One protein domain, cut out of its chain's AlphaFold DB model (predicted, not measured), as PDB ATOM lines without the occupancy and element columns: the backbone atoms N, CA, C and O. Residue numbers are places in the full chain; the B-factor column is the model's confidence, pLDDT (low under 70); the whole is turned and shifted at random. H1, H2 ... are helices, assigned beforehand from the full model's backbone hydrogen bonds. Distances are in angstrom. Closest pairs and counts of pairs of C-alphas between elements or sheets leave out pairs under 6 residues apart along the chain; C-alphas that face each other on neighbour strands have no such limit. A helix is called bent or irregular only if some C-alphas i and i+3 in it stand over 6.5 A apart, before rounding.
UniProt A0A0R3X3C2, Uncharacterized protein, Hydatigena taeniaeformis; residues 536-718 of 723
ATOM      1  N   LYS A 536     127.907 203.479 154.446       78.94
ATOM      2  CA  LYS A 536     127.548 202.328 153.602       78.94
ATOM      3  C   LYS A 536     127.454 202.723 152.134       78.94
ATOM      4  O   LYS A 536     127.990 202.023 151.279       78.94
ATOM      5  N   SER A 537     126.846 203.873 151.845       81.75
ATOM      6  CA  SER A 537     126.727 204.373 150.469       81.75
ATOM      7  C   SER A 537     128.080 204.749 149.858       81.75
ATOM      8  O   SER A 537     128.301 204.557 148.654       81.75
ATOM      9  N   ILE A 538     129.001 205.280 150.669       81.56
ATOM     10  CA  ILE A 538     130.368 205.601 150.234       81.56
ATOM     11  C   ILE A 538     131.155 204.316 149.978       81.56
ATOM     12  O   ILE A 538     131.810 204.211 148.943       81.56
ATOM     13  N   LEU A 539     131.031 203.315 150.851       80.81
ATOM     14  CA  LEU A 539     131.701 202.029 150.685       80.81
ATOM     15  C   LEU A 539     131.202 201.253 149.455       80.81
ATOM     16  O   LEU A 539     132.005 200.656 148.742       80.81
ATOM     17  N   GLU A 540     129.901 201.284 149.159       82.94
ATOM     18  CA  GLU A 540     129.347 200.703 147.925       82.94
ATOM     19  C   GLU A 540     129.913 201.383 146.676       82.94
ATOM     20  O   GLU A 540     130.304 200.716 145.719       82.94
ATOM     21  N   SER A 541     130.027 202.713 146.711       83.75
ATOM     22  CA  SER A 541     130.603 203.491 145.604       83.75
ATOM     23  C   SER A 541     132.105 203.236 145.459       83.75
ATOM     24  O   SER A 541     132.620 203.197 144.345       83.75
ATOM     25  N   LEU A 542     132.804 203.010 146.575       84.50
ATOM     26  CA  LEU A 542     134.211 202.632 146.588       84.50
ATOM     27  C   LEU A 542     134.415 201.236 145.989       84.50
ATOM     28  O   LEU A 542     135.300 201.062 145.159       84.50
ATOM     29  N   LYS A 543     133.582 200.253 146.354       84.12
ATOM     30  CA  LYS A 543     133.631 198.898 145.779       84.12
ATOM     31  C   LYS A 543     133.364 198.914 144.273       84.12
ATOM     32  O   LYS A 543     134.089 198.251 143.540       84.12
ATOM     33  N   ALA A 544     132.397 199.711 143.816       83.81
ATOM     34  CA  ALA A 544     132.112 199.888 142.392       83.81
ATOM     35  C   ALA A 544     133.274 200.555 141.626       83.81
ATOM     36  O   ALA A 544     133.568 200.180 140.495       83.81
ATOM     37  N   ALA A 545     133.969 201.515 142.244       84.56
ATOM     38  CA  ALA A 545     135.149 202.146 141.650       84.56
ATOM     39  C   ALA A 545     136.404 201.251 141.689       84.56
ATOM     40  O   ALA A 545     137.302 201.410 140.869       84.56
ATOM     41  N   LEU A 546     136.481 200.309 142.635       84.19
ATOM     42  CA  LEU A 546     137.564 199.325 142.729       84.19
ATOM     43  C   LEU A 546     137.373 198.131 141.781       84.19
ATOM     44  O   LEU A 546     138.368 197.531 141.386       84.19
ATOM     45  N   SER A 547     136.132 197.778 141.421       82.62
ATOM     46  CA  SER A 547     135.859 196.702 140.455       82.62
ATOM     47  C   SER A 547     136.226 197.081 139.024       82.62
ATOM     48  O   SER A 547     136.606 196.214 138.247       82.62
ATOM     49  N   ASP A 548     136.120 198.366 138.691       81.56
ATOM     50  CA  ASP A 548     136.518 198.906 137.395       81.56
ATOM     51  C   ASP A 548     137.139 200.292 137.588       81.56
ATOM     52  O   ASP A 548     136.453 201.311 137.695       81.56
ATOM     53  N   THR A 549     138.470 200.312 137.657       79.25
ATOM     54  CA  THR A 549     139.253 201.540 137.830       79.25
ATOM     55  C   THR A 549     139.388 202.356 136.543       79.25
ATOM     56  O   THR A 549     139.885 203.487 136.594       79.25
ATOM     57  N   GLU A 550     138.999 201.804 135.391       77.88
ATOM     58  CA  GLU A 550     139.015 202.500 134.098       77.88
ATOM     59  C   GLU A 550     137.716 203.288 133.880       77.88
ATOM     60  O   GLU A 550     137.752 204.369 133.286       77.88
ATOM     61  N   ASN A 551     136.604 202.830 134.461       83.62
ATOM     62  CA  ASN A 551     135.312 203.503 134.379       83.62
ATOM     63  C   ASN A 551     135.296 204.873 135.078       83.62
ATOM     64  O   ASN A 551     135.263 205.015 136.307       83.62
ATOM     65  N   ASP A 552     135.242 205.909 134.247       81.31
ATOM     66  CA  ASP A 552     135.254 207.295 134.672       81.31
ATOM     67  C   ASP A 552     134.024 207.720 135.476       81.31
ATOM     68  O   ASP A 552     134.160 208.580 136.359       81.31
ATOM     69  N   ASP A 553     132.869 207.115 135.219       82.50
ATOM     70  CA  ASP A 553     131.600 207.448 135.863       82.50
ATOM     71  C   ASP A 553     131.576 206.960 137.313       82.50
ATOM     72  O   ASP A 553     131.161 207.698 138.209       82.50
ATOM     73  N   SER A 554     132.114 205.766 137.573       84.19
ATOM     74  CA  SER A 554     132.221 205.185 138.919       84.19
ATOM     75  C   SER A 554     133.131 206.011 139.832       84.19
ATOM     76  O   SER A 554     132.768 206.317 140.972       84.19
ATOM     77  N   VAL A 555     134.291 206.444 139.321       83.69
ATOM     78  CA  VAL A 555     135.227 207.306 140.067       83.69
ATOM     79  C   VAL A 555     134.607 208.683 140.321       83.69
ATOM     80  O   VAL A 555     134.702 209.215 141.429       83.69
ATOM     81  N   THR A 556     133.923 209.251 139.325       84.50
ATOM     82  CA  THR A 556     133.271 210.564 139.461       84.50
ATOM     83  C   THR A 556     132.116 210.505 140.459       84.50
ATOM     84  O   THR A 556     132.009 211.385 141.308       84.50
ATOM     85  N   ALA A 557     131.308 209.441 140.446       85.06
ATOM     86  CA  ALA A 557     130.221 209.231 141.401       85.06
ATOM     87  C   ALA A 557     130.721 209.108 142.853       85.06
ATOM     88  O   ALA A 557     130.102 209.663 143.767       85.06
ATOM     89  N   LEU A 558     131.853 208.427 143.071       85.25
ATOM     90  CA  LEU A 558     132.511 208.345 144.378       85.25
ATOM     91  C   LEU A 558     132.965 209.732 144.864       85.25
ATOM     92  O   LEU A 558     132.648 210.129 145.989       85.25
ATOM     93  N   ILE A 559     133.653 210.493 144.010       84.31
ATOM     94  CA  ILE A 559     134.123 211.855 144.314       84.31
ATOM     95  C   ILE A 559     132.949 212.795 144.620       84.31
ATOM     96  O   ILE A 559     133.000 213.571 145.581       84.31
ATOM     97  N   ASP A 560     131.882 212.720 143.829       83.81
ATOM     98  CA  ASP A 560     130.681 213.539 143.987       83.81
ATOM     99  C   ASP A 560     130.003 213.287 145.335       83.81
ATOM    100  O   ASP A 560     129.580 214.231 146.010       83.81
ATOM    101  N   LYS A 561     129.924 212.020 145.757       83.06
ATOM    102  CA  LYS A 561     129.395 211.648 147.075       83.06
ATOM    103  C   LYS A 561     130.295 212.139 148.206       83.06
ATOM    104  O   LYS A 561     129.781 212.752 149.134       83.06
ATOM    105  N   LEU A 562     131.616 211.979 148.100       79.50
ATOM    106  CA  LEU A 562     132.579 212.473 149.101       79.50
ATOM    107  C   LEU A 562     132.572 214.001 149.243       79.50
ATOM    108  O   LEU A 562     132.863 214.535 150.313       79.50
ATOM    109  N   THR A 563     132.237 214.710 148.165       79.06
ATOM    110  CA  THR A 563     132.136 216.175 148.158       79.06
ATOM    111  C   THR A 563     130.805 216.655 148.755       79.06
ATOM    112  O   THR A 563     130.768 217.690 149.416       79.06
ATOM    113  N   LYS A 564     129.713 215.895 148.573       80.12
ATOM    114  CA  LYS A 564     128.373 216.195 149.123       80.12
ATOM    115  C   LYS A 564     128.190 215.726 150.577       80.12
ATOM    116  O   LYS A 564     127.404 216.326 151.313       80.12
ATOM    117  N   GLN A 565     128.911 214.681 150.984       74.75
ATOM    118  CA  GLN A 565     128.887 214.049 152.307       74.75
ATOM    119  C   GLN A 565     130.310 214.014 152.881       74.75
ATOM    120  O   GLN A 565     130.993 212.994 152.829       74.75
ATOM    121  N   SER A 566     130.787 215.152 153.396       68.44
ATOM    122  CA  SER A 566     132.144 215.233 153.947       68.44
ATOM    123  C   SER A 566     132.321 214.235 155.103       68.44
ATOM    124  O   SER A 566     131.550 214.304 156.066       68.44
ATOM    125  N   PRO A 567     133.340 213.356 155.065       71.75
ATOM    126  CA  PRO A 567     133.624 212.443 156.163       71.75
ATOM    127  C   PRO A 567     133.963 213.209 157.450       71.75
ATOM    128  O   PRO A 567     134.582 214.280 157.387       71.75
ATOM    129  N   PRO A 568     133.572 212.691 158.630       70.94
ATOM    130  CA  PRO A 568     133.985 213.271 159.898       70.94
ATOM    131  C   PRO A 568     135.511 213.150 160.070       70.94
ATOM    132  O   PRO A 568     136.113 212.200 159.573       70.94
ATOM    133  N   PRO A 569     136.160 214.066 160.814       59.91
ATOM    134  CA  PRO A 569     137.625 214.180 160.878       59.91
ATOM    135  C   PRO A 569     138.364 212.949 161.434       59.91
ATOM    136  O   PRO A 569     139.579 212.860 161.289       59.91
ATOM    137  N   ASN A 570     137.648 212.001 162.048       63.19
ATOM    138  CA  ASN A 570     138.198 210.757 162.593       63.19
ATOM    139  C   ASN A 570     137.826 209.512 161.771       63.19
ATOM    140  O   ASN A 570     138.157 208.402 162.186       63.19
ATOM    141  N   TRP A 571     137.107 209.667 160.657       69.81
ATOM    142  CA  TRP A 571     136.783 208.539 159.792       69.81
ATOM    143  C   TRP A 571     138.048 208.038 159.096       69.81
ATOM    144  O   TRP A 571     138.842 208.834 158.594       69.81
ATOM    145  N   ARG A 572     138.236 206.718 159.100       67.44
ATOM    146  CA  ARG A 572     139.313 206.031 158.391       67.44
ATOM    147  C   ARG A 572     138.737 204.834 157.667       67.44
ATOM    148  O   ARG A 572     137.821 204.183 158.163       67.44
ATOM    149  N   LEU A 573     139.333 204.534 156.527       72.00
ATOM    150  CA  LEU A 573     138.969 203.389 155.718       72.00
ATOM    151  C   LEU A 573     139.296 202.075 156.443       72.00
ATOM    152  O   LEU A 573     140.417 201.893 156.924       72.00
ATOM    153  N   ASN A 574     138.337 201.149 156.508       72.31
ATOM    154  CA  ASN A 574     138.597 199.815 157.040       72.31
ATOM    155  C   ASN A 574     139.373 198.980 156.007       72.31
ATOM    156  O   ASN A 574     138.841 198.599 154.963       72.31
ATOM    157  N   PHE A 575     140.639 198.681 156.304       69.69
ATOM    158  CA  PHE A 575     141.527 197.947 155.400       69.69
ATOM    159  C   PHE A 575     141.084 196.499 155.135       69.69
ATOM    160  O   PHE A 575     141.448 195.933 154.102       69.69
ATOM    161  N   GLU A 576     140.268 195.901 156.010       66.62
ATOM    162  CA  GLU A 576     139.746 194.542 155.814       66.62
ATOM    163  C   GLU A 576     138.812 194.449 154.601       66.62
ATOM    164  O   GLU A 576     138.800 193.434 153.905       66.62
ATOM    165  N   GLU A 577     138.092 195.519 154.266       65.94
ATOM    166  CA  GLU A 577     137.091 195.516 153.190       65.94
ATOM    167  C   GLU A 577     137.697 195.641 151.785       65.94
ATOM    168  O   GLU A 577     137.016 195.394 150.789       65.94
ATOM    169  N   ILE A 578     138.984 195.989 151.706       71.75
ATOM    170  CA  ILE A 578     139.763 196.168 150.465       71.75
ATOM    171  C   ILE A 578     140.824 195.061 150.340       71.75
ATOM    172  O   ILE A 578     141.510 194.924 149.328       71.75
ATOM    173  N   SER A 579     140.916 194.198 151.357       68.31
ATOM    174  CA  SER A 579     141.837 193.064 151.420       68.31
ATOM    175  C   SER A 579     141.593 191.987 150.351       68.31
ATOM    176  O   SER A 579     142.451 191.120 150.171       68.31
ATOM    177  N   SER A 580     140.495 192.064 149.595       74.19
ATOM    178  CA  SER A 580     140.190 191.200 148.447       74.19
ATOM    179  C   SER A 580     140.593 191.786 147.085       74.19
ATOM    180  O   SER A 580     140.685 191.039 146.116       74.19
ATOM    181  N   VAL A 581     140.870 193.093 146.989       80.19
ATOM    182  CA  VAL A 581     141.146 193.795 145.716       80.19
ATOM    183  C   VAL A 581     142.655 193.843 145.436       80.19
ATOM    184  O   VAL A 581     143.407 194.021 146.394       80.19
ATOM    185  N   PRO A 582     143.154 193.712 144.192       81.44
ATOM    186  CA  PRO A 582     144.587 193.822 143.896       81.44
ATOM    187  C   PRO A 582     145.188 195.173 144.335       81.44
ATOM    188  O   PRO A 582     144.532 196.206 144.178       81.44
ATOM    189  N   PRO A 583     146.417 195.207 144.891       82.62
ATOM    190  CA  PRO A 583     147.053 196.452 145.332       82.62
ATOM    191  C   PRO A 583     147.225 197.477 144.199       82.62
ATOM    192  O   PRO A 583     147.121 198.672 144.454       82.62
ATOM    193  N   GLU A 584     147.408 197.040 142.955       84.56
ATOM    194  CA  GLU A 584     147.511 197.898 141.768       84.56
ATOM    195  C   GLU A 584     146.228 198.677 141.508       84.56
ATOM    196  O   GLU A 584     146.270 199.885 141.305       84.56
ATOM    197  N   SER A 585     145.074 198.009 141.586       85.12
ATOM    198  CA  SER A 585     143.763 198.645 141.413       85.12
ATOM    199  C   SER A 585     143.508 199.683 142.510       85.12
ATOM    200  O   SER A 585     142.982 200.763 142.244       85.12
ATOM    201  N   VAL A 586     143.941 199.391 143.742       87.25
ATOM    202  CA  VAL A 586     143.850 200.325 144.875       87.25
ATOM    203  C   VAL A 586     144.732 201.556 144.645       87.25
ATOM    204  O   VAL A 586     144.266 202.685 144.812       87.25
ATOM    205  N   VAL A 587     145.984 201.351 144.222       88.44
ATOM    206  CA  VAL A 587     146.921 202.434 143.889       88.44
ATOM    207  C   VAL A 587     146.382 203.273 142.730       88.44
ATOM    208  O   VAL A 587     146.334 204.500 142.831       88.44
ATOM    209  N   ARG A 588     145.908 202.632 141.659       87.69
ATOM    210  CA  ARG A 588     145.346 203.308 140.487       87.69
ATOM    211  C   ARG A 588     144.151 204.178 140.863       87.69
ATOM    212  O   ARG A 588     144.115 205.351 140.492       87.69
ATOM    213  N   LEU A 589     143.204 203.655 141.647       88.69
ATOM    214  CA  LEU A 589     142.049 204.431 142.105       88.69
ATOM    215  C   LEU A 589     142.467 205.655 142.933       88.69
ATOM    216  O   LEU A 589     141.872 206.725 142.776       88.69
ATOM    217  N   ALA A 590     143.494 205.528 143.780       88.94
ATOM    218  CA  ALA A 590     144.010 206.644 144.569       88.94
ATOM    219  C   ALA A 590     144.534 207.782 143.677       88.94
ATOM    220  O   ALA A 590     144.134 208.935 143.852       88.94
ATOM    221  N   PHE A 591     145.354 207.465 142.669       89.31
ATOM    222  CA  PHE A 591     145.865 208.467 141.729       89.31
ATOM    223  C   PHE A 591     144.752 209.091 140.879       89.31
ATOM    224  O   PHE A 591     144.683 210.320 140.779       89.31
ATOM    225  N   ARG A 592     143.827 208.289 140.336       86.38
ATOM    226  CA  ARG A 592     142.709 208.810 139.525       86.38
ATOM    227  C   ARG A 592     141.762 209.699 140.332       86.38
ATOM    228  O   ARG A 592     141.275 210.704 139.817       86.38
ATOM    229  N   SER A 593     141.545 209.381 141.610       85.88
ATOM    230  CA  SER A 593     140.713 210.198 142.503       85.88
ATOM    231  C   SER A 593     141.274 211.613 142.674       85.88
ATOM    232  O   SER A 593     140.517 212.584 142.643       85.88
ATOM    233  N   CYS A 594     142.599 211.745 142.795       84.94
ATOM    234  CA  CYS A 594     143.266 213.044 142.906       84.94
ATOM    235  C   CYS A 594     143.387 213.784 141.571       84.94
ATOM    236  O   CYS A 594     143.286 215.008 141.554       84.94
ATOM    237  N   GLN A 595     143.557 213.071 140.454       85.38
ATOM    238  CA  GLN A 595     143.583 213.682 139.118       85.38
ATOM    239  C   GLN A 595     142.234 214.318 138.747       85.38
ATOM    240  O   GLN A 595     142.200 215.363 138.100       85.38
ATOM    241  N   LYS A 596     141.117 213.714 139.172       83.00
ATOM    242  CA  LYS A 596     139.765 214.209 138.866       83.00
ATOM    243  C   LYS A 596     139.244 215.277 139.822       83.00
ATOM    244  O   LYS A 596     138.330 216.013 139.459       83.00
ATOM    245  N   SER A 597     139.766 215.355 141.045       81.06
ATOM    246  CA  SER A 597     139.271 216.302 142.044       81.06
ATOM    247  C   SER A 597     140.345 216.751 143.020       81.06
ATOM    248  O   SER A 597     141.027 215.946 143.649       81.06
ATOM    249  N   SER A 598     140.417 218.066 143.229       78.06
ATOM    250  CA  SER A 598     141.266 218.699 144.246       78.06
ATOM    251  C   SER A 598     140.574 218.819 145.614       78.06
ATOM    252  O   SER A 598     141.015 219.588 146.467       78.06
ATOM    253  N   SER A 599     139.463 218.105 145.830       80.50
ATOM    254  CA  SER A 599     138.744 218.095 147.107       80.50
ATOM    255  C   SER A 599     139.624 217.526 148.236       80.50
ATOM    256  O   SER A 599     140.178 216.434 148.073       80.50
ATOM    257  N   PRO A 600     139.704 218.185 149.414       78.94
ATOM    258  CA  PRO A 600     140.439 217.657 150.565       78.94
ATOM    259  C   PRO A 600     139.974 216.257 150.988       78.94
ATOM    260  O   PRO A 600     140.784 215.429 151.399       78.94
ATOM    261  N   SER A 601     138.678 215.958 150.848       79.19
ATOM    262  CA  SER A 601     138.113 214.642 151.169       79.19
ATOM    263  C   SER A 601     138.611 213.551 150.217       79.19
ATOM    264  O   SER A 601     138.896 212.441 150.660       79.19
ATOM    265  N   ALA A 602     138.773 213.871 148.929       81.44
ATOM    266  CA  ALA A 602     139.300 212.942 147.929       81.44
ATOM    267  C   ALA A 602     140.801 212.678 148.138       81.44
ATOM    268  O   ALA A 602     141.233 211.531 148.082       81.44
ATOM    269  N   GLN A 603     141.579 213.716 148.466       82.44
ATOM    270  CA  GLN A 603     143.002 213.572 148.805       82.44
ATOM    271  C   GLN A 603     143.218 212.736 150.072       82.44
ATOM    272  O   GLN A 603     144.135 211.915 150.125       82.44
ATOM    273  N   ASN A 604     142.364 212.911 151.085       82.81
ATOM    274  CA  ASN A 604     142.419 212.115 152.308       82.81
ATOM    275  C   ASN A 604     142.150 210.635 152.026       82.81
ATOM    276  O   ASN A 604     142.940 209.794 152.446       82.81
ATOM    277  N   LEU A 605     141.096 210.332 151.259       84.38
ATOM    278  CA  LEU A 605     140.785 208.962 150.862       84.38
ATOM    279  C   LEU A 605     141.909 208.341 150.021       84.38
ATOM    280  O   LEU A 605     142.276 207.194 150.249       84.38
ATOM    281  N   ALA A 606     142.488 209.092 149.082       86.56
ATOM    282  CA  ALA A 606     143.602 208.614 148.269       86.56
ATOM    283  C   ALA A 606     144.842 208.282 149.120       86.56
ATOM    284  O   ALA A 606     145.476 207.253 148.897       86.56
ATOM    285  N   CYS A 607     145.158 209.092 150.138       85.62
ATOM    286  CA  CYS A 607     146.232 208.777 151.086       85.62
ATOM    287  C   CYS A 607     145.938 207.498 151.884       85.62
ATOM    288  O   CYS A 607     146.829 206.665 152.041       85.62
ATOM    289  N   ASP A 608     144.700 207.325 152.355       83.69
ATOM    290  CA  ASP A 608     144.293 206.129 153.100       83.69
ATOM    291  C   ASP A 608     144.336 204.868 152.217       83.69
ATOM    292  O   ASP A 608     144.763 203.813 152.682       83.69
ATOM    293  N   LEU A 609     143.969 204.974 150.934       87.12
ATOM    294  CA  LEU A 609     144.072 203.888 149.949       87.12
ATOM    295  C   LEU A 609     145.531 203.503 149.668       87.12
ATOM    296  O   LEU A 609     145.861 202.316 149.669       87.12
ATOM    297  N   LEU A 610     146.421 204.482 149.472       87.50
ATOM    298  CA  LEU A 610     147.850 204.207 149.284       87.50
ATOM    299  C   LEU A 610     148.466 203.575 150.534       87.50
ATOM    300  O   LEU A 610     149.228 202.616 150.424       87.50
ATOM    301  N   LEU A 611     148.100 204.054 151.726       85.56
ATOM    302  CA  LEU A 611     148.534 203.441 152.978       85.56
ATOM    303  C   LEU A 611     148.031 201.997 153.098       85.56
ATOM    304  O   LEU A 611     148.807 201.116 153.472       85.56
ATOM    305  N   ALA A 612     146.767 201.740 152.751       84.12
ATOM    306  CA  ALA A 612     146.180 200.402 152.749       84.12
ATOM    307  C   ALA A 612     146.918 199.453 151.797       84.12
ATOM    308  O   ALA A 612     147.151 198.296 152.140       84.12
ATOM    309  N   ALA A 613     147.305 199.938 150.613       84.50
ATOM    310  CA  ALA A 613     148.058 199.159 149.636       84.50
ATOM    311  C   ALA A 613     149.487 198.853 150.123       84.50
ATOM    312  O   ALA A 613     149.947 197.719 150.004       84.50
ATOM    313  N   LEU A 614     150.159 199.839 150.725       82.56
ATOM    314  CA  LEU A 614     151.545 199.729 151.188       82.56
ATOM    315  C   LEU A 614     151.704 198.925 152.486       82.56
ATOM    316  O   LEU A 614     152.704 198.242 152.656       82.56
ATOM    317  N   THR A 615     150.736 198.971 153.403       78.81
ATOM    318  CA  THR A 615     150.824 198.299 154.722       78.81
ATOM    319  C   THR A 615     150.165 196.919 154.756       78.81
ATOM    320  O   THR A 615     150.000 196.308 155.818       78.81
ATOM    321  N   ARG A 616     149.780 196.401 153.589       76.06
ATOM    322  CA  ARG A 616     149.054 195.141 153.470       76.06
ATOM    323  C   ARG A 616     149.953 193.950 153.784       76.06
ATOM    324  O   ARG A 616     150.928 193.685 153.089       76.06
ATOM    325  N   LYS A 617     149.579 193.190 154.813       62.78
ATOM    326  CA  LYS A 617     150.240 191.927 155.168       62.78
ATOM    327  C   LYS A 617     149.833 190.832 154.181       62.78
ATOM    328  O   LYS A 617     148.673 190.787 153.764       62.78
ATOM    329  N   SER A 618     150.755 189.937 153.811       55.78
ATOM    330  CA  SER A 618     150.402 188.791 152.966       55.78
ATOM    331  C   SER A 618     149.420 187.893 153.720       55.78
ATOM    332  O   SER A 618     149.732 187.400 154.806       55.78
ATOM    333  N   GLY A 619     148.227 187.680 153.164       49.31
ATOM    334  CA  GLY A 619     147.309 186.676 153.694       49.31
ATOM    335  C   GLY A 619     147.937 185.285 153.601       49.31
ATOM    336  O   GLY A 619     148.617 184.983 152.622       49.31
ATOM    337  N   THR A 620     147.664 184.420 154.577       42.97
ATOM    338  CA  THR A 620     148.127 183.017 154.635       42.97
ATOM    339  C   THR A 620     147.666 182.149 153.450       42.97
ATOM    340  O   THR A 620     148.071 180.997 153.347       42.97
ATOM    341  N   ALA A 621     146.837 182.698 152.554       40.44
ATOM    342  CA  ALA A 621     146.264 182.037 151.385       40.44
ATOM    343  C   ALA A 621     146.544 182.762 150.046       40.44
ATOM    344  O   ALA A 621     145.940 182.417 149.034       40.44
ATOM    345  N   SER A 622     147.415 183.781 150.005       39.31
ATOM    346  CA  SER A 622     147.707 184.485 148.745       39.31
ATOM    347  C   SER A 622     148.723 183.713 147.898       39.31
ATOM    348  O   SER A 622     149.865 183.522 148.297       39.31
ATOM    349  N   THR A 623     148.307 183.301 146.702       38.38
ATOM    350  CA  THR A 623     149.109 182.627 145.664       38.38
ATOM    351  C   THR A 623     149.997 183.583 144.852       38.38
ATOM    352  O   THR A 623     150.561 183.189 143.831       38.38
ATOM    353  N   SER A 624     150.114 184.852 145.260       41.34
ATOM    354  CA  SER A 624     150.833 185.881 144.506       41.34
ATOM    355  C   SER A 624     152.317 185.957 144.886       41.34
ATOM    356  O   SER A 624     152.663 186.158 146.044       41.34
ATOM    357  N   LEU A 625     153.167 185.842 143.860       41.72
ATOM    358  CA  LEU A 625     154.638 185.847 143.863       41.72
ATOM    359  C   LEU A 625     155.277 187.233 144.064       41.72
ATOM    360  O   LEU A 625     156.377 187.469 143.595       41.72
ATOM    361  N   VAL A 626     154.582 188.210 144.634       53.34
ATOM    362  CA  VAL A 626     155.175 189.515 144.958       53.34
ATOM    363  C   VAL A 626     154.452 190.023 146.196       53.34
ATOM    364  O   VAL A 626     153.218 189.984 146.250       53.34
ATOM    365  N   LEU A 627     155.207 190.500 147.191       64.44
ATOM    366  CA  LEU A 627     154.630 191.140 148.373       64.44
ATOM    367  C   LEU A 627     153.639 192.228 147.924       64.44
ATOM    368  O   LEU A 627     153.996 193.059 147.086       64.44
ATOM    369  N   PRO A 628     152.402 192.259 148.455       72.19
ATOM    370  CA  PRO A 628     151.417 193.265 148.063       72.19
ATOM    371  C   PRO A 628     151.936 194.705 148.194       72.19
ATOM    372  O   PRO A 628     151.607 195.549 147.364       72.19
ATOM    373  N   SER A 629     152.802 194.952 149.183       75.44
ATOM    374  CA  SER A 629     153.512 196.218 149.374       75.44
ATOM    375  C   SER A 629     154.473 196.537 148.223       75.44
ATOM    376  O   SER A 629     154.443 197.648 147.709       75.44
ATOM    377  N   ALA A 630     155.266 195.573 147.753       69.44
ATOM    378  CA  ALA A 630     156.181 195.753 146.622       69.44
ATOM    379  C   ALA A 630     155.434 195.981 145.294       69.44
ATOM    380  O   ALA A 630     155.809 196.857 144.516       69.44
ATOM    381  N   ARG A 631     154.314 195.275 145.068       76.50
ATOM    382  CA  ARG A 631     153.413 195.523 143.922       76.50
ATOM    383  C   ARG A 631     152.862 196.949 143.950       76.50
ATOM    384  O   ARG A 631     152.873 197.642 142.935       76.50
ATOM    385  N   ALA A 632     152.437 197.408 145.129       81.69
ATOM    386  CA  ALA A 632     151.975 198.777 145.323       81.69
ATOM    387  C   ALA A 632     153.089 199.809 145.069       81.69
ATOM    388  O   ALA A 632     152.836 200.812 144.407       81.69
ATOM    389  N   VAL A 633     154.320 199.558 145.537       81.06
ATOM    390  CA  VAL A 633     155.483 200.432 145.290       81.06
ATOM    391  C   VAL A 633     155.783 200.545 143.797       81.06
ATOM    392  O   VAL A 633     155.883 201.662 143.295       81.06
ATOM    393  N   ASN A 634     155.856 199.427 143.068       79.00
ATOM    394  CA  ASN A 634     156.094 199.444 141.621       79.00
ATOM    395  C   ASN A 634     155.009 200.234 140.881       79.00
ATOM    396  O   ASN A 634     155.311 201.092 140.054       79.00
ATOM    397  N   HIS A 635     153.744 200.022 141.244       82.50
ATOM    398  CA  HIS A 635     152.642 200.736 140.613       82.50
ATOM    399  C   HIS A 635     152.633 202.240 140.954       82.50
ATOM    400  O   HIS A 635     152.277 203.063 140.111       82.50
ATOM    401  N   ILE A 636     153.074 202.637 142.156       85.38
ATOM    402  CA  ILE A 636     153.305 204.051 142.508       85.38
ATOM    403  C   ILE A 636     154.424 204.645 141.643       85.38
ATOM    404  O   ILE A 636     154.278 205.757 141.142       85.38
ATOM    405  N   LEU A 637     155.523 203.916 141.438       80.50
ATOM    406  CA  LEU A 637     156.657 204.381 140.635       80.50
ATOM    407  C   LEU A 637     156.295 204.578 139.158       80.50
ATOM    408  O   LEU A 637     156.790 205.526 138.548       80.50
ATOM    409  N   LEU A 638     155.392 203.760 138.604       83.44
ATOM    410  CA  LEU A 638     154.820 203.982 137.269       83.44
ATOM    411  C   LEU A 638     154.064 205.315 137.193       83.44
ATOM    412  O   LEU A 638     154.267 206.086 136.259       83.44
ATOM    413  N   HIS A 639     153.240 205.630 138.200       84.38
ATOM    414  CA  HIS A 639     152.519 206.909 138.271       84.38
ATOM    415  C   HIS A 639     153.436 208.130 138.462       84.38
ATOM    416  O   HIS A 639     153.025 209.255 138.170       84.38
ATOM    417  N   LEU A 640     154.663 207.919 138.943       81.38
ATOM    418  CA  LEU A 640     155.692 208.950 139.093       81.38
ATOM    419  C   LEU A 640     156.623 209.069 137.873       81.38
ATOM    420  O   LEU A 640     157.556 209.870 137.917       81.38
ATOM    421  N   ASP A 641     156.392 208.284 136.813       79.00
ATOM    422  CA  ASP A 641     157.281 208.146 135.644       79.00
ATOM    423  C   ASP A 641     158.722 207.735 136.010       79.00
ATOM    424  O   ASP A 641     159.685 208.041 135.309       79.00
ATOM    425  N   ALA A 642     158.888 207.056 137.149       72.81
ATOM    426  CA  ALA A 642     160.192 206.614 137.635       72.81
ATOM    427  C   ALA A 642     160.607 205.265 137.032       72.81
ATOM    428  O   ALA A 642     161.786 204.953 136.990       72.81
ATOM    429  N   ILE A 643     159.667 204.453 136.545       72.81
ATOM    430  CA  ILE A 643     159.965 203.196 135.847       72.81
ATOM    431  C   ILE A 643     159.166 203.116 134.547       72.81
ATOM    432  O   ILE A 643     158.088 203.696 134.433       72.81
ATOM    433  N   LYS A 644     159.705 202.411 133.546       77.69
ATOM    434  CA  LYS A 644     159.006 202.197 132.269       77.69
ATOM    435  C   LYS A 644     157.989 201.059 132.401       77.69
ATOM    436  O   LYS A 644     158.301 200.084 133.082       77.69
ATOM    437  N   PRO A 645     156.838 201.147 131.711       77.25
ATOM    438  CA  PRO A 645     155.853 200.073 131.714       77.25
ATOM    439  C   PRO A 645     156.393 198.827 131.007       77.25
ATOM    440  O   PRO A 645     157.131 198.923 130.014       77.25
ATOM    441  N   ASP A 646     155.978 197.657 131.478       70.50
ATOM    442  CA  ASP A 646     156.136 196.403 130.753       70.50
ATOM    443  C   ASP A 646     155.374 196.482 129.418       70.50
ATOM    444  O   ASP A 646     154.211 196.882 129.348       70.50
ATOM    445  N   ARG A 647     156.032 196.101 128.315       64.62
ATOM    446  CA  ARG A 647     155.415 196.125 126.977       64.62
ATOM    447  C   ARG A 647     154.251 195.139 126.858       64.62
ATOM    448  O   ARG A 647     153.381 195.347 126.012       64.62
ATOM    449  N   SER A 648     154.253 194.083 127.670       55.00
ATOM    450  CA  SER A 648     153.227 193.039 127.679       55.00
ATOM    451  C   SER A 648     152.008 193.388 128.543       55.00
ATOM    452  O   SER A 648     150.935 192.836 128.310       55.00
ATOM    453  N   ASP A 649     152.128 194.349 129.464       70.25
ATOM    454  CA  ASP A 649     151.046 194.745 130.367       70.25
ATOM    455  C   ASP A 649     150.251 195.930 129.785       70.25
ATOM    456  O   ASP A 649     150.787 196.990 129.448       70.25
ATOM    457  N   THR A 650     148.946 195.746 129.581       72.06
ATOM    458  CA  THR A 650     148.043 196.788 129.067       72.06
ATOM    459  C   THR A 650     147.771 197.882 130.101       72.06
ATOM    460  O   THR A 650     147.669 199.054 129.734       72.06
ATOM    461  N   VAL A 651     147.697 197.526 131.383       73.00
ATOM    462  CA  VAL A 651     147.368 198.429 132.492       73.00
ATOM    463  C   VAL A 651     148.522 199.393 132.735       73.00
ATOM    464  O   VAL A 651     148.282 200.601 132.825       73.00
ATOM    465  N   GLU A 652     149.759 198.893 132.768       78.62
ATOM    466  CA  GLU A 652     150.957 199.729 132.940       78.62
ATOM    467  C   GLU A 652     151.159 200.688 131.761       78.62
ATOM    468  O   GLU A 652     151.487 201.863 131.953       78.62
ATOM    469  N   ARG A 653     150.887 200.233 130.530       78.75
ATOM    470  CA  ARG A 653     150.918 201.103 129.343       78.75
ATOM    471  C   ARG A 653     149.889 202.228 129.431       78.75
ATOM    472  O   ARG A 653     150.232 203.366 129.110       78.75
ATOM    473  N   ASN A 654     148.677 201.939 129.908       77.44
ATOM    474  CA  ASN A 654     147.647 202.956 130.133       77.44
ATOM    475  C   ASN A 654     148.051 203.953 131.235       77.44
ATOM    476  O   ASN A 654     147.771 205.141 131.123       77.44
ATOM    477  N   VAL A 655     148.742 203.509 132.293       79.50
ATOM    478  CA  VAL A 655     149.288 204.437 133.304       79.50
ATOM    479  C   VAL A 655     150.318 205.372 132.672       79.50
ATOM    480  O   VAL A 655     150.264 206.583 132.873       79.50
ATOM    481  N   HIS A 656     151.236 204.837 131.871       78.25
ATOM    482  CA  HIS A 656     152.293 205.637 131.254       78.25
ATOM    483  C   HIS A 656     151.748 206.693 130.269       78.25
ATOM    484  O   HIS A 656     152.244 207.825 130.225       78.25
ATOM    485  N   THR A 657     150.680 206.383 129.525       78.25
ATOM    486  CA  THR A 657     150.006 207.375 128.667       78.25
ATOM    487  C   THR A 657     149.313 208.471 129.482       78.25
ATOM    488  O   THR A 657     149.385 209.641 129.106       78.25
ATOM    489  N   GLU A 658     148.708 208.142 130.627       75.56
ATOM    490  CA  GLU A 658     148.089 209.120 131.540       75.56
ATOM    491  C   GLU A 658     149.121 210.051 132.209       75.56
ATOM    492  O   GLU A 658     148.850 211.243 132.404       75.56
ATOM    493  N   VAL A 659     150.304 209.526 132.549       74.19
ATOM    494  CA  VAL A 659     151.407 210.258 133.207       74.19
ATOM    495  C   VAL A 659     152.165 211.172 132.240       74.19
ATOM    496  O   VAL A 659     152.735 212.178 132.661       74.19
ATOM    497  N   SER A 660     152.074 210.913 130.932       74.31
ATOM    498  CA  SER A 660     152.620 211.798 129.890       74.31
ATOM    499  C   SER A 660     152.035 213.225 129.939       74.31
ATOM    500  O   SER A 660     152.597 214.146 129.346       74.31
ATOM    501  N   ASN A 661     150.921 213.439 130.655       79.50
ATOM    502  CA  ASN A 661     150.387 214.764 130.965       79.50
ATOM    503  C   ASN A 661     151.083 215.381 132.208       79.50
ATOM    504  O   ASN A 661     150.891 214.884 133.323       79.50
ATOM    505  N   PRO A 662     151.791 216.525 132.079       75.94
ATOM    506  CA  PRO A 662     152.524 217.156 133.187       75.94
ATOM    507  C   PRO A 662     151.670 217.498 134.422       75.94
ATOM    508  O   PRO A 662     152.163 217.483 135.554       75.94
ATOM    509  N   GLN A 663     150.380 217.792 134.226       78.56
ATOM    510  CA  GLN A 663     149.459 218.118 135.320       78.56
ATOM    511  C   GLN A 663     149.145 216.888 136.189       78.56
ATOM    512  O   GLN A 663     149.033 216.995 137.415       78.56
ATOM    513  N   ASN A 664     149.051 215.712 135.565       81.00
ATOM    514  CA  ASN A 664     148.795 214.450 136.254       81.00
ATOM    515  C   ASN A 664     150.011 214.012 137.067       81.00
ATOM    516  O   ASN A 664     149.855 213.591 138.212       81.00
ATOM    517  N   LEU A 665     151.213 214.186 136.511       80.12
ATOM    518  CA  LEU A 665     152.467 213.896 137.201       80.12
ATOM    519  C   LEU A 665     152.669 214.800 138.426       80.12
ATOM    520  O   LEU A 665     153.024 214.319 139.498       80.12
ATOM    521  N   THR A 666     152.359 216.094 138.309       81.12
ATOM    522  CA  THR A 666     152.417 217.028 139.451       81.12
ATOM    523  C   THR A 666     151.452 216.600 140.562       81.12
ATOM    524  O   THR A 666     151.833 216.511 141.726       81.12
ATOM    525  N   THR A 667     150.221 216.239 140.192       83.12
ATOM    526  CA  THR A 667     149.199 215.764 141.139       83.12
ATOM    527  C   THR A 667     149.605 214.447 141.814       83.12
ATOM    528  O   THR A 667     149.354 214.253 143.005       83.12
ATOM    529  N   ALA A 668     150.256 213.543 141.075       83.31
ATOM    530  CA  ALA A 668     150.784 212.288 141.599       83.31
ATOM    531  C   ALA A 668     151.902 212.523 142.629       83.31
ATOM    532  O   ALA A 668     151.893 211.923 143.706       83.31
ATOM    533  N   ILE A 669     152.819 213.446 142.334       81.19
ATOM    534  CA  ILE A 669     153.899 213.849 143.241       81.19
ATOM    535  C   ILE A 669     153.329 214.467 144.525       81.19
ATOM    536  O   ILE A 669     153.722 214.064 145.622       81.19
ATOM    537  N   ASP A 670     152.352 215.369 144.416       81.00
ATOM    538  CA  ASP A 670     151.698 215.997 145.573       81.00
ATOM    539  C   ASP A 670     150.968 214.978 146.464       81.00
ATOM    540  O   ASP A 670     150.991 215.085 147.699       81.00
ATOM    541  N   LEU A 671     150.343 213.963 145.858       84.69
ATOM    542  CA  LEU A 671     149.679 212.879 146.579       84.69
ATOM    543  C   LEU A 671     150.684 212.029 147.368       84.69
ATOM    544  O   LEU A 671     150.498 211.816 148.568       84.69
ATOM    545  N   VAL A 672     151.772 211.587 146.731       83.69
ATOM    546  CA  VAL A 672     152.813 210.794 147.408       83.69
ATOM    547  C   VAL A 672     153.503 211.628 148.495       83.69
ATOM    548  O   VAL A 672     153.735 211.133 149.598       83.69
ATOM    549  N   ALA A 673     153.739 212.922 148.263       79.75
ATOM    550  CA  ALA A 673     154.276 213.824 149.281       79.75
ATOM    551  C   ALA A 673     153.329 213.960 150.489       79.75
ATOM    552  O   ALA A 673     153.778 213.997 151.638       79.75
ATOM    553  N   SER A 674     152.017 214.013 150.246       81.44
ATOM    554  CA  SER A 674     150.991 214.080 151.294       81.44
ATOM    555  C   SER A 674     150.908 212.785 152.102       81.44
ATOM    556  O   SER A 674     150.858 212.838 153.336       81.44
ATOM    557  N   LEU A 675     150.987 211.631 151.433       85.81
ATOM    558  CA  LEU A 675     151.087 210.316 152.065       85.81
ATOM    559  C   LEU A 675     152.302 210.245 152.996       85.81
ATOM    560  O   LEU A 675     152.163 209.875 154.160       85.81
ATOM    561  N   LEU A 676     153.480 210.644 152.515       78.56
ATOM    562  CA  LEU A 676     154.719 210.605 153.293       78.56
ATOM    563  C   LEU A 676     154.683 211.560 154.493       78.56
ATOM    564  O   LEU A 676     155.092 211.188 155.593       78.56
ATOM    565  N   LYS A 677     154.130 212.768 154.323       77.19
ATOM    566  CA  LYS A 677     153.960 213.730 155.426       77.19
ATOM    567  C   LYS A 677     153.005 213.220 156.505       77.19
ATOM    568  O   LYS A 677     153.263 213.451 157.686       77.19
ATOM    569  N   ARG A 678     151.909 212.558 156.118       77.88
ATOM    570  CA  ARG A 678     150.852 212.124 157.046       77.88
ATOM    571  C   ARG A 678     151.111 210.750 157.668       77.88
ATOM    572  O   ARG A 678     150.782 210.549 158.834       77.88
ATOM    573  N   HIS A 679     151.669 209.820 156.902       78.31
ATOM    574  CA  HIS A 679     151.760 208.404 157.260       78.31
ATOM    575  C   HIS A 679     153.160 207.804 157.087       78.31
ATOM    576  O   HIS A 679     153.317 206.603 157.279       78.31
ATOM    577  N   GLY A 680     154.183 208.605 156.773       72.38
ATOM    578  CA  GLY A 680     155.549 208.109 156.565       72.38
ATOM    579  C   GLY A 680     156.130 207.335 157.755       72.38
ATOM    580  O   GLY A 680     156.915 206.416 157.545       72.38
ATOM    581  N   ASP A 681     155.692 207.641 158.980       75.19
ATOM    582  CA  ASP A 681     156.126 206.955 160.207       75.19
ATOM    583  C   ASP A 681     155.553 205.520 160.324       75.19
ATOM    584  O   ASP A 681     156.038 204.720 161.117       75.19
ATOM    585  N   LEU A 682     154.521 205.186 159.537       75.38
ATOM    586  CA  LEU A 682     153.886 203.861 159.492       75.38
ATOM    587  C   LEU A 682     154.454 202.961 158.381       75.38
ATOM    588  O   LEU A 682     154.066 201.798 158.289       75.38
ATOM    589  N   LEU A 683     155.335 203.489 157.524       79.50
ATOM    590  CA  LEU A 683     155.948 202.741 156.425       79.50
ATOM    591  C   LEU A 683     157.240 202.064 156.901       79.50
ATOM    592  O   LEU A 683     158.115 202.704 157.490       79.50
ATOM    593  N   GLY A 684     157.389 200.770 156.623       73.81
ATOM    594  CA  GLY A 684     158.609 200.030 156.944       73.81
ATOM    595  C   GLY A 684     159.816 200.462 156.098       73.81
ATOM    596  O   GLY A 684     159.694 201.205 155.117       73.81
ATOM    597  N   ASP A 685     161.014 200.051 156.516       68.56
ATOM    598  CA  ASP A 685     162.263 200.320 155.784       68.56
ATOM    599  C   ASP A 685     162.308 199.607 154.422       68.56
ATOM    600  O   ASP A 685     162.896 200.129 153.475       68.56
ATOM    601  N   ASP A 686     161.632 198.464 154.326       61.12
ATOM    602  CA  ASP A 686     161.386 197.661 153.124       61.12
ATOM    603  C   ASP A 686     160.627 198.429 152.031       61.12
ATOM    604  O   ASP A 686     160.773 198.132 150.852       61.12
ATOM    605  N   ILE A 687     159.860 199.455 152.401       72.62
ATOM    606  CA  ILE A 687     159.119 200.312 151.463       72.62
ATOM    607  C   ILE A 687     159.865 201.627 151.232       72.62
ATOM    608  O   ILE A 687     159.963 202.117 150.105       72.62
ATOM    609  N   ARG A 688     160.409 202.218 152.303       71.56
ATOM    610  CA  ARG A 688     161.051 203.538 152.245       71.56
ATOM    611  C   ARG A 688     162.372 203.521 151.482       71.56
ATOM    612  O   ARG A 688     162.613 204.452 150.714       71.56
ATOM    613  N   LYS A 689     163.215 202.497 151.665       67.50
ATOM    614  CA  LYS A 689     164.529 202.420 151.001       67.50
ATOM    615  C   LYS A 689     164.404 202.241 149.482       67.50
ATOM    616  O   LYS A 689     165.032 203.034 148.780       67.50
ATOM    617  N   PRO A 690     163.572 201.320 148.947       61.56
ATOM    618  CA  PRO A 690     163.390 201.199 147.498       61.56
ATOM    619  C   PRO A 690     162.786 202.456 146.874       61.56
ATOM    620  O   PRO A 690     163.280 202.935 145.856       61.56
ATOM    621  N   LEU A 691     161.770 203.046 147.518       70.19
ATOM    622  CA  LEU A 691     161.138 204.273 147.036       70.19
ATOM    623  C   LEU A 691     162.145 205.437 146.993       70.19
ATOM    624  O   LEU A 691     162.199 206.165 146.006       70.19
ATOM    625  N   ALA A 692     162.985 205.589 148.020       70.00
ATOM    626  CA  ALA A 692     164.023 206.617 148.052       70.00
ATOM    627  C   ALA A 692     165.116 206.385 146.998       70.00
ATOM    628  O   ALA A 692     165.494 207.324 146.299       70.00
ATOM    629  N   LEU A 693     165.604 205.149 146.865       63.88
ATOM    630  CA  LEU A 693     166.641 204.793 145.898       63.88
ATOM    631  C   LEU A 693     166.167 205.074 144.467       63.88
ATOM    632  O   LEU A 693     166.832 205.814 143.741       63.88
ATOM    633  N   LEU A 694     164.989 204.571 144.100       63.28
ATOM    634  CA  LEU A 694     164.446 204.689 142.747       63.28
ATOM    635  C   LEU A 694     164.096 206.146 142.413       63.28
ATOM    636  O   LEU A 694     164.507 206.659 141.375       63.28
ATOM    637  N   ILE A 695     163.467 206.894 143.326       69.88
ATOM    638  CA  ILE A 695     163.218 208.332 143.108       69.88
ATOM    639  C   ILE A 695     164.543 209.112 142.977       69.88
ATOM    640  O   ILE A 695     164.655 210.020 142.149       69.88
ATOM    641  N   SER A 696     165.586 208.746 143.735       67.12
ATOM    642  CA  SER A 696     166.894 209.420 143.675       67.12
ATOM    643  C   SER A 696     167.634 209.213 142.355       67.12
ATOM    644  O   SER A 696     168.364 210.106 141.915       67.12
ATOM    645  N   GLN A 697     167.419 208.076 141.694       62.25
ATOM    646  CA  GLN A 697     167.991 207.770 140.384       62.25
ATOM    647  C   GLN A 697     167.335 208.612 139.279       62.25
ATOM    648  O   GLN A 697     168.024 209.110 138.385       62.25
ATOM    649  N   HIS A 698     166.033 208.883 139.403       62.81
ATOM    650  CA  HIS A 698     165.254 209.643 138.420       62.81
ATOM    651  C   HIS A 698     165.194 211.162 138.686       62.81
ATOM    652  O   HIS A 698     164.699 211.921 137.850       62.81
ATOM    653  N   ARG A 699     165.801 211.659 139.778       63.78
ATOM    654  CA  ARG A 699     165.819 213.096 140.145       63.78
ATOM    655  C   ARG A 699     166.378 214.034 139.070       63.78
ATOM    656  O   ARG A 699     165.969 215.183 138.977       63.78
ATOM    657  N   LYS A 700     167.312 213.553 138.234       56.22
ATOM    658  CA  LYS A 700     167.910 214.354 137.147       56.22
ATOM    659  C   LYS A 700     166.935 214.609 135.992       56.22
ATOM    660  O   LYS A 700     167.178 215.505 135.190       56.22
ATOM    661  N   GLN A 701     165.875 213.809 135.893       57.22
ATOM    662  CA  GLN A 701     164.890 213.866 134.815       57.22
ATOM    663  C   GLN A 701     163.671 214.718 135.199       57.22
ATOM    664  O   GLN A 701     163.015 215.259 134.313       57.22
ATOM    665  N   ASN A 702     163.396 214.901 136.498       62.12
ATOM    666  CA  ASN A 702     162.259 215.689 136.969       62.12
ATOM    667  C   ASN A 702     162.533 216.368 138.325       62.12
ATOM    668  O   ASN A 702     162.603 215.711 139.361       62.12
ATOM    669  N   ILE A 703     162.614 217.703 138.320       63.09
ATOM    670  CA  ILE A 703     162.870 218.539 139.509       63.09
ATOM    671  C   ILE A 703     161.768 218.370 140.572       63.09
ATOM    672  O   ILE A 703     162.033 218.483 141.766       63.09
ATOM    673  N   ALA A 704     160.534 218.038 140.174       60.81
ATOM    674  CA  ALA A 704     159.440 217.834 141.122       60.81
ATOM    675  C   ALA A 704     159.673 216.617 142.048       60.81
ATOM    676  O   ALA A 704     159.188 216.613 143.182       60.81
ATOM    677  N   LEU A 705     160.489 215.641 141.624       65.69
ATOM    678  CA  LEU A 705     160.894 214.490 142.443       65.69
ATOM    679  C   LEU A 705     161.886 214.862 143.565       65.69
ATOM    680  O   LEU A 705     161.986 214.123 144.543       65.69
ATOM    681  N   GLU A 706     162.574 216.012 143.493       66.75
ATOM    682  CA  GLU A 706     163.450 216.477 144.586       66.75
ATOM    683  C   GLU A 706     162.654 216.766 145.864       66.75
ATOM    684  O   GLU A 706     163.076 216.401 146.960       66.75
ATOM    685  N   SER A 707     161.442 217.312 145.723       66.50
ATOM    686  CA  SER A 707     160.557 217.591 146.862       66.50
ATOM    687  C   SER A 707     160.119 216.326 147.619       66.50
ATOM    688  O   SER A 707     159.884 216.372 148.830       66.50
ATOM    689  N   LEU A 708     160.053 215.180 146.926       68.25
ATOM    690  CA  LEU A 708     159.753 213.874 147.520       68.25
ATOM    691  C   LEU A 708     160.951 213.310 148.285       68.25
ATOM    692  O   LEU A 708     160.771 212.746 149.365       68.25
ATOM    693  N   LEU A 709     162.167 213.491 147.764       67.25
ATOM    694  CA  LEU A 709     163.398 213.082 148.448       67.25
ATOM    695  C   LEU A 709     163.621 213.887 149.728       67.25
ATOM    696  O   LEU A 709     163.981 213.301 150.748       67.25
ATOM    697  N   ASP A 710     163.326 215.188 149.716       67.06
ATOM    698  CA  ASP A 710     163.382 216.029 150.916       67.06
ATOM    699  C   ASP A 710     162.371 215.571 151.981       67.06
ATOM    700  O   ASP A 710     162.693 215.510 153.174       67.06
ATOM    701  N   ALA A 711     161.158 215.187 151.562       63.59
ATOM    702  CA  ALA A 711     160.128 214.643 152.450       63.59
ATOM    703  C   ALA A 711     160.506 213.260 153.023       63.59
ATOM    704  O   ALA A 711     160.269 212.995 154.204       63.59
ATOM    705  N   LEU A 712     161.128 212.390 152.218       65.62
ATOM    706  CA  LEU A 712     161.657 211.093 152.662       65.62
ATOM    707  C   LEU A 712     162.849 211.266 153.618       65.62
ATOM    708  O   LEU A 712     162.910 210.611 154.661       65.62
ATOM    709  N   GLY A 713     163.770 212.179 153.303       59.88
ATOM    710  CA  GLY A 713     164.982 212.453 154.077       59.88
ATOM    711  C   GLY A 713     164.701 213.073 155.447       59.88
ATOM    712  O   GLY A 713     165.252 212.622 156.455       59.88
ATOM    713  N   THR A 714     163.792 214.051 155.527       61.06
ATOM    714  CA  THR A 714     163.387 214.663 156.811       61.06
ATOM    715  C   THR A 714     162.766 213.649 157.774       61.06
ATOM    716  O   THR A 714     162.999 213.728 158.982       61.06
ATOM    717  N   LYS A 715     162.040 212.650 157.256       59.38
ATOM    718  CA  LYS A 715     161.419 211.595 158.067       59.38
ATOM    719  C   LYS A 715     162.362 210.444 158.427       59.38
ATOM    720  O   LYS A 715     162.340 210.003 159.576       59.38
ATOM    721  N   MET A 716     163.258 210.024 157.527       54.59
ATOM    722  CA  MET A 716     164.330 209.068 157.864       54.59
ATOM    723  C   MET A 716     165.252 209.607 158.971       54.59
ATOM    724  O   MET A 716     165.611 208.876 159.892       54.59
ATOM    725  N   SER A 717     165.547 210.910 158.949       50.84
ATOM    726  CA  SER A 717     166.353 211.579 159.983       50.84
ATOM    727  C   SER A 717     165.679 211.564 161.361       50.84
ATOM    728  O   SER A 717     166.351 211.375 162.374       50.84
ATOM    729  N   SER A 718     164.347 211.710 161.417       46.28
ATOM    730  CA  SER A 718     163.587 211.763 162.679       46.28
ATOM    731  C   SER A 718     163.487 210.433 163.437       46.28
ATOM    732  O   SER A 718     163.227 210.453 164.636       46.28
TER     733      SER A 718
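Overview. This is residues 536 to 718 of the 723 residues of an uncharacterized protein of Hydatigena taeniaeformis (UniProt A0A0R3X3C2). The helices stand in four paired layers along the longest axis: the hairpin H1 and H2 at one end, the hairpin H4 and H5 in the middle, then H6 and H8 more loosely paired, and the hairpin H9 and H10 at the other end. H7 packs on one end of H6, short H3 lies close to H5, and residues 620 to 625 stick out. The printed part has 183 residues with ten named helices, H1 to H10 in chain order, and no named strand: all helix, packed part aligned, part crossed. It is compact, with a radius of gyration of the C-alphas of 15.7 A and spans of 43 by 39 by 38 A.

Arrangement. The longest helix, H8, residues 662 to 682, is irregular, with C-alphas 678 and 681 8.0 A apart, and has a kink of 46 degrees near residue 676. H10, residues 703 to 718, touches H8 at a shallow tilt of 2 degrees, the same way; their closest C-alphas, Ala 673 and Leu 708, are 5.8 A apart. H9, residues 685 to 698, forms a helical hairpin with H10 at 31 degrees, closest at the C-alphas of Ala 692 and Leu 709, 6.5 A. H5, residues 600 to 614, touches H8 residues 671 to 679 alone, at a steep tilt of 65 degrees; the C-alphas of Cys 607 and Leu 675 are closest, at 5.2 A. H4, residues 583 to 596, is the hub, touching five helices; it forms a hairpin with H5, the closest C-alphas, Ala 590 and Ala 606, being 4.2 A apart. H6, residues 628 to 639, touches H4, closest at the C-alphas of Pro 583 and Ala 632, 5.4 A. H7, residues 650 to 659, touches H6 residues 635 to 639 alone, closest at the C-alphas of His 639 and Val 659, 6.2 A. H2, residues 552 to 564, touches H4 with residues 555 to 559 alone, closest at the C-alphas of Val 555 and Ser 593, 6.7 A. H1, residues 536 to 547, forms a hairpin with H2 at 24 degrees, closest at the C-alphas of Ala 545 and Ser 554, 5.0 A. H3, residues 575 to 578, is close to but not clearly touching H5, at the C-alphas of Phe 575 and Ala 612, 5.9 A. Every O i to N i+4 pair is within hydrogen-bond range in H1, H2, H4, H5, H6 and H7, against 15 of 17 in H8, 9 of 10 in H9 and 9 of 12 in H10; H3 is too short for one.

Along the chain. H1 begins at C-alpha 536, (127.548, 202.328, 153.602), and H10 ends at C-alpha 718, (163.587, 211.763, 162.679). H8 measures 29.5 A, H10 24.2 A, H5 21.1 A and H4 20.3 A.

Size, cuts and confidence. The farthest C-alphas, Lys 536 and Lys 700, are 45.2 A apart. The printed part has no cut; the one long link is H5 to H6. Mean pLDDT of the printed part is 74.5, with 53 residues under 70, among them 617 to 627 and 693 to 718.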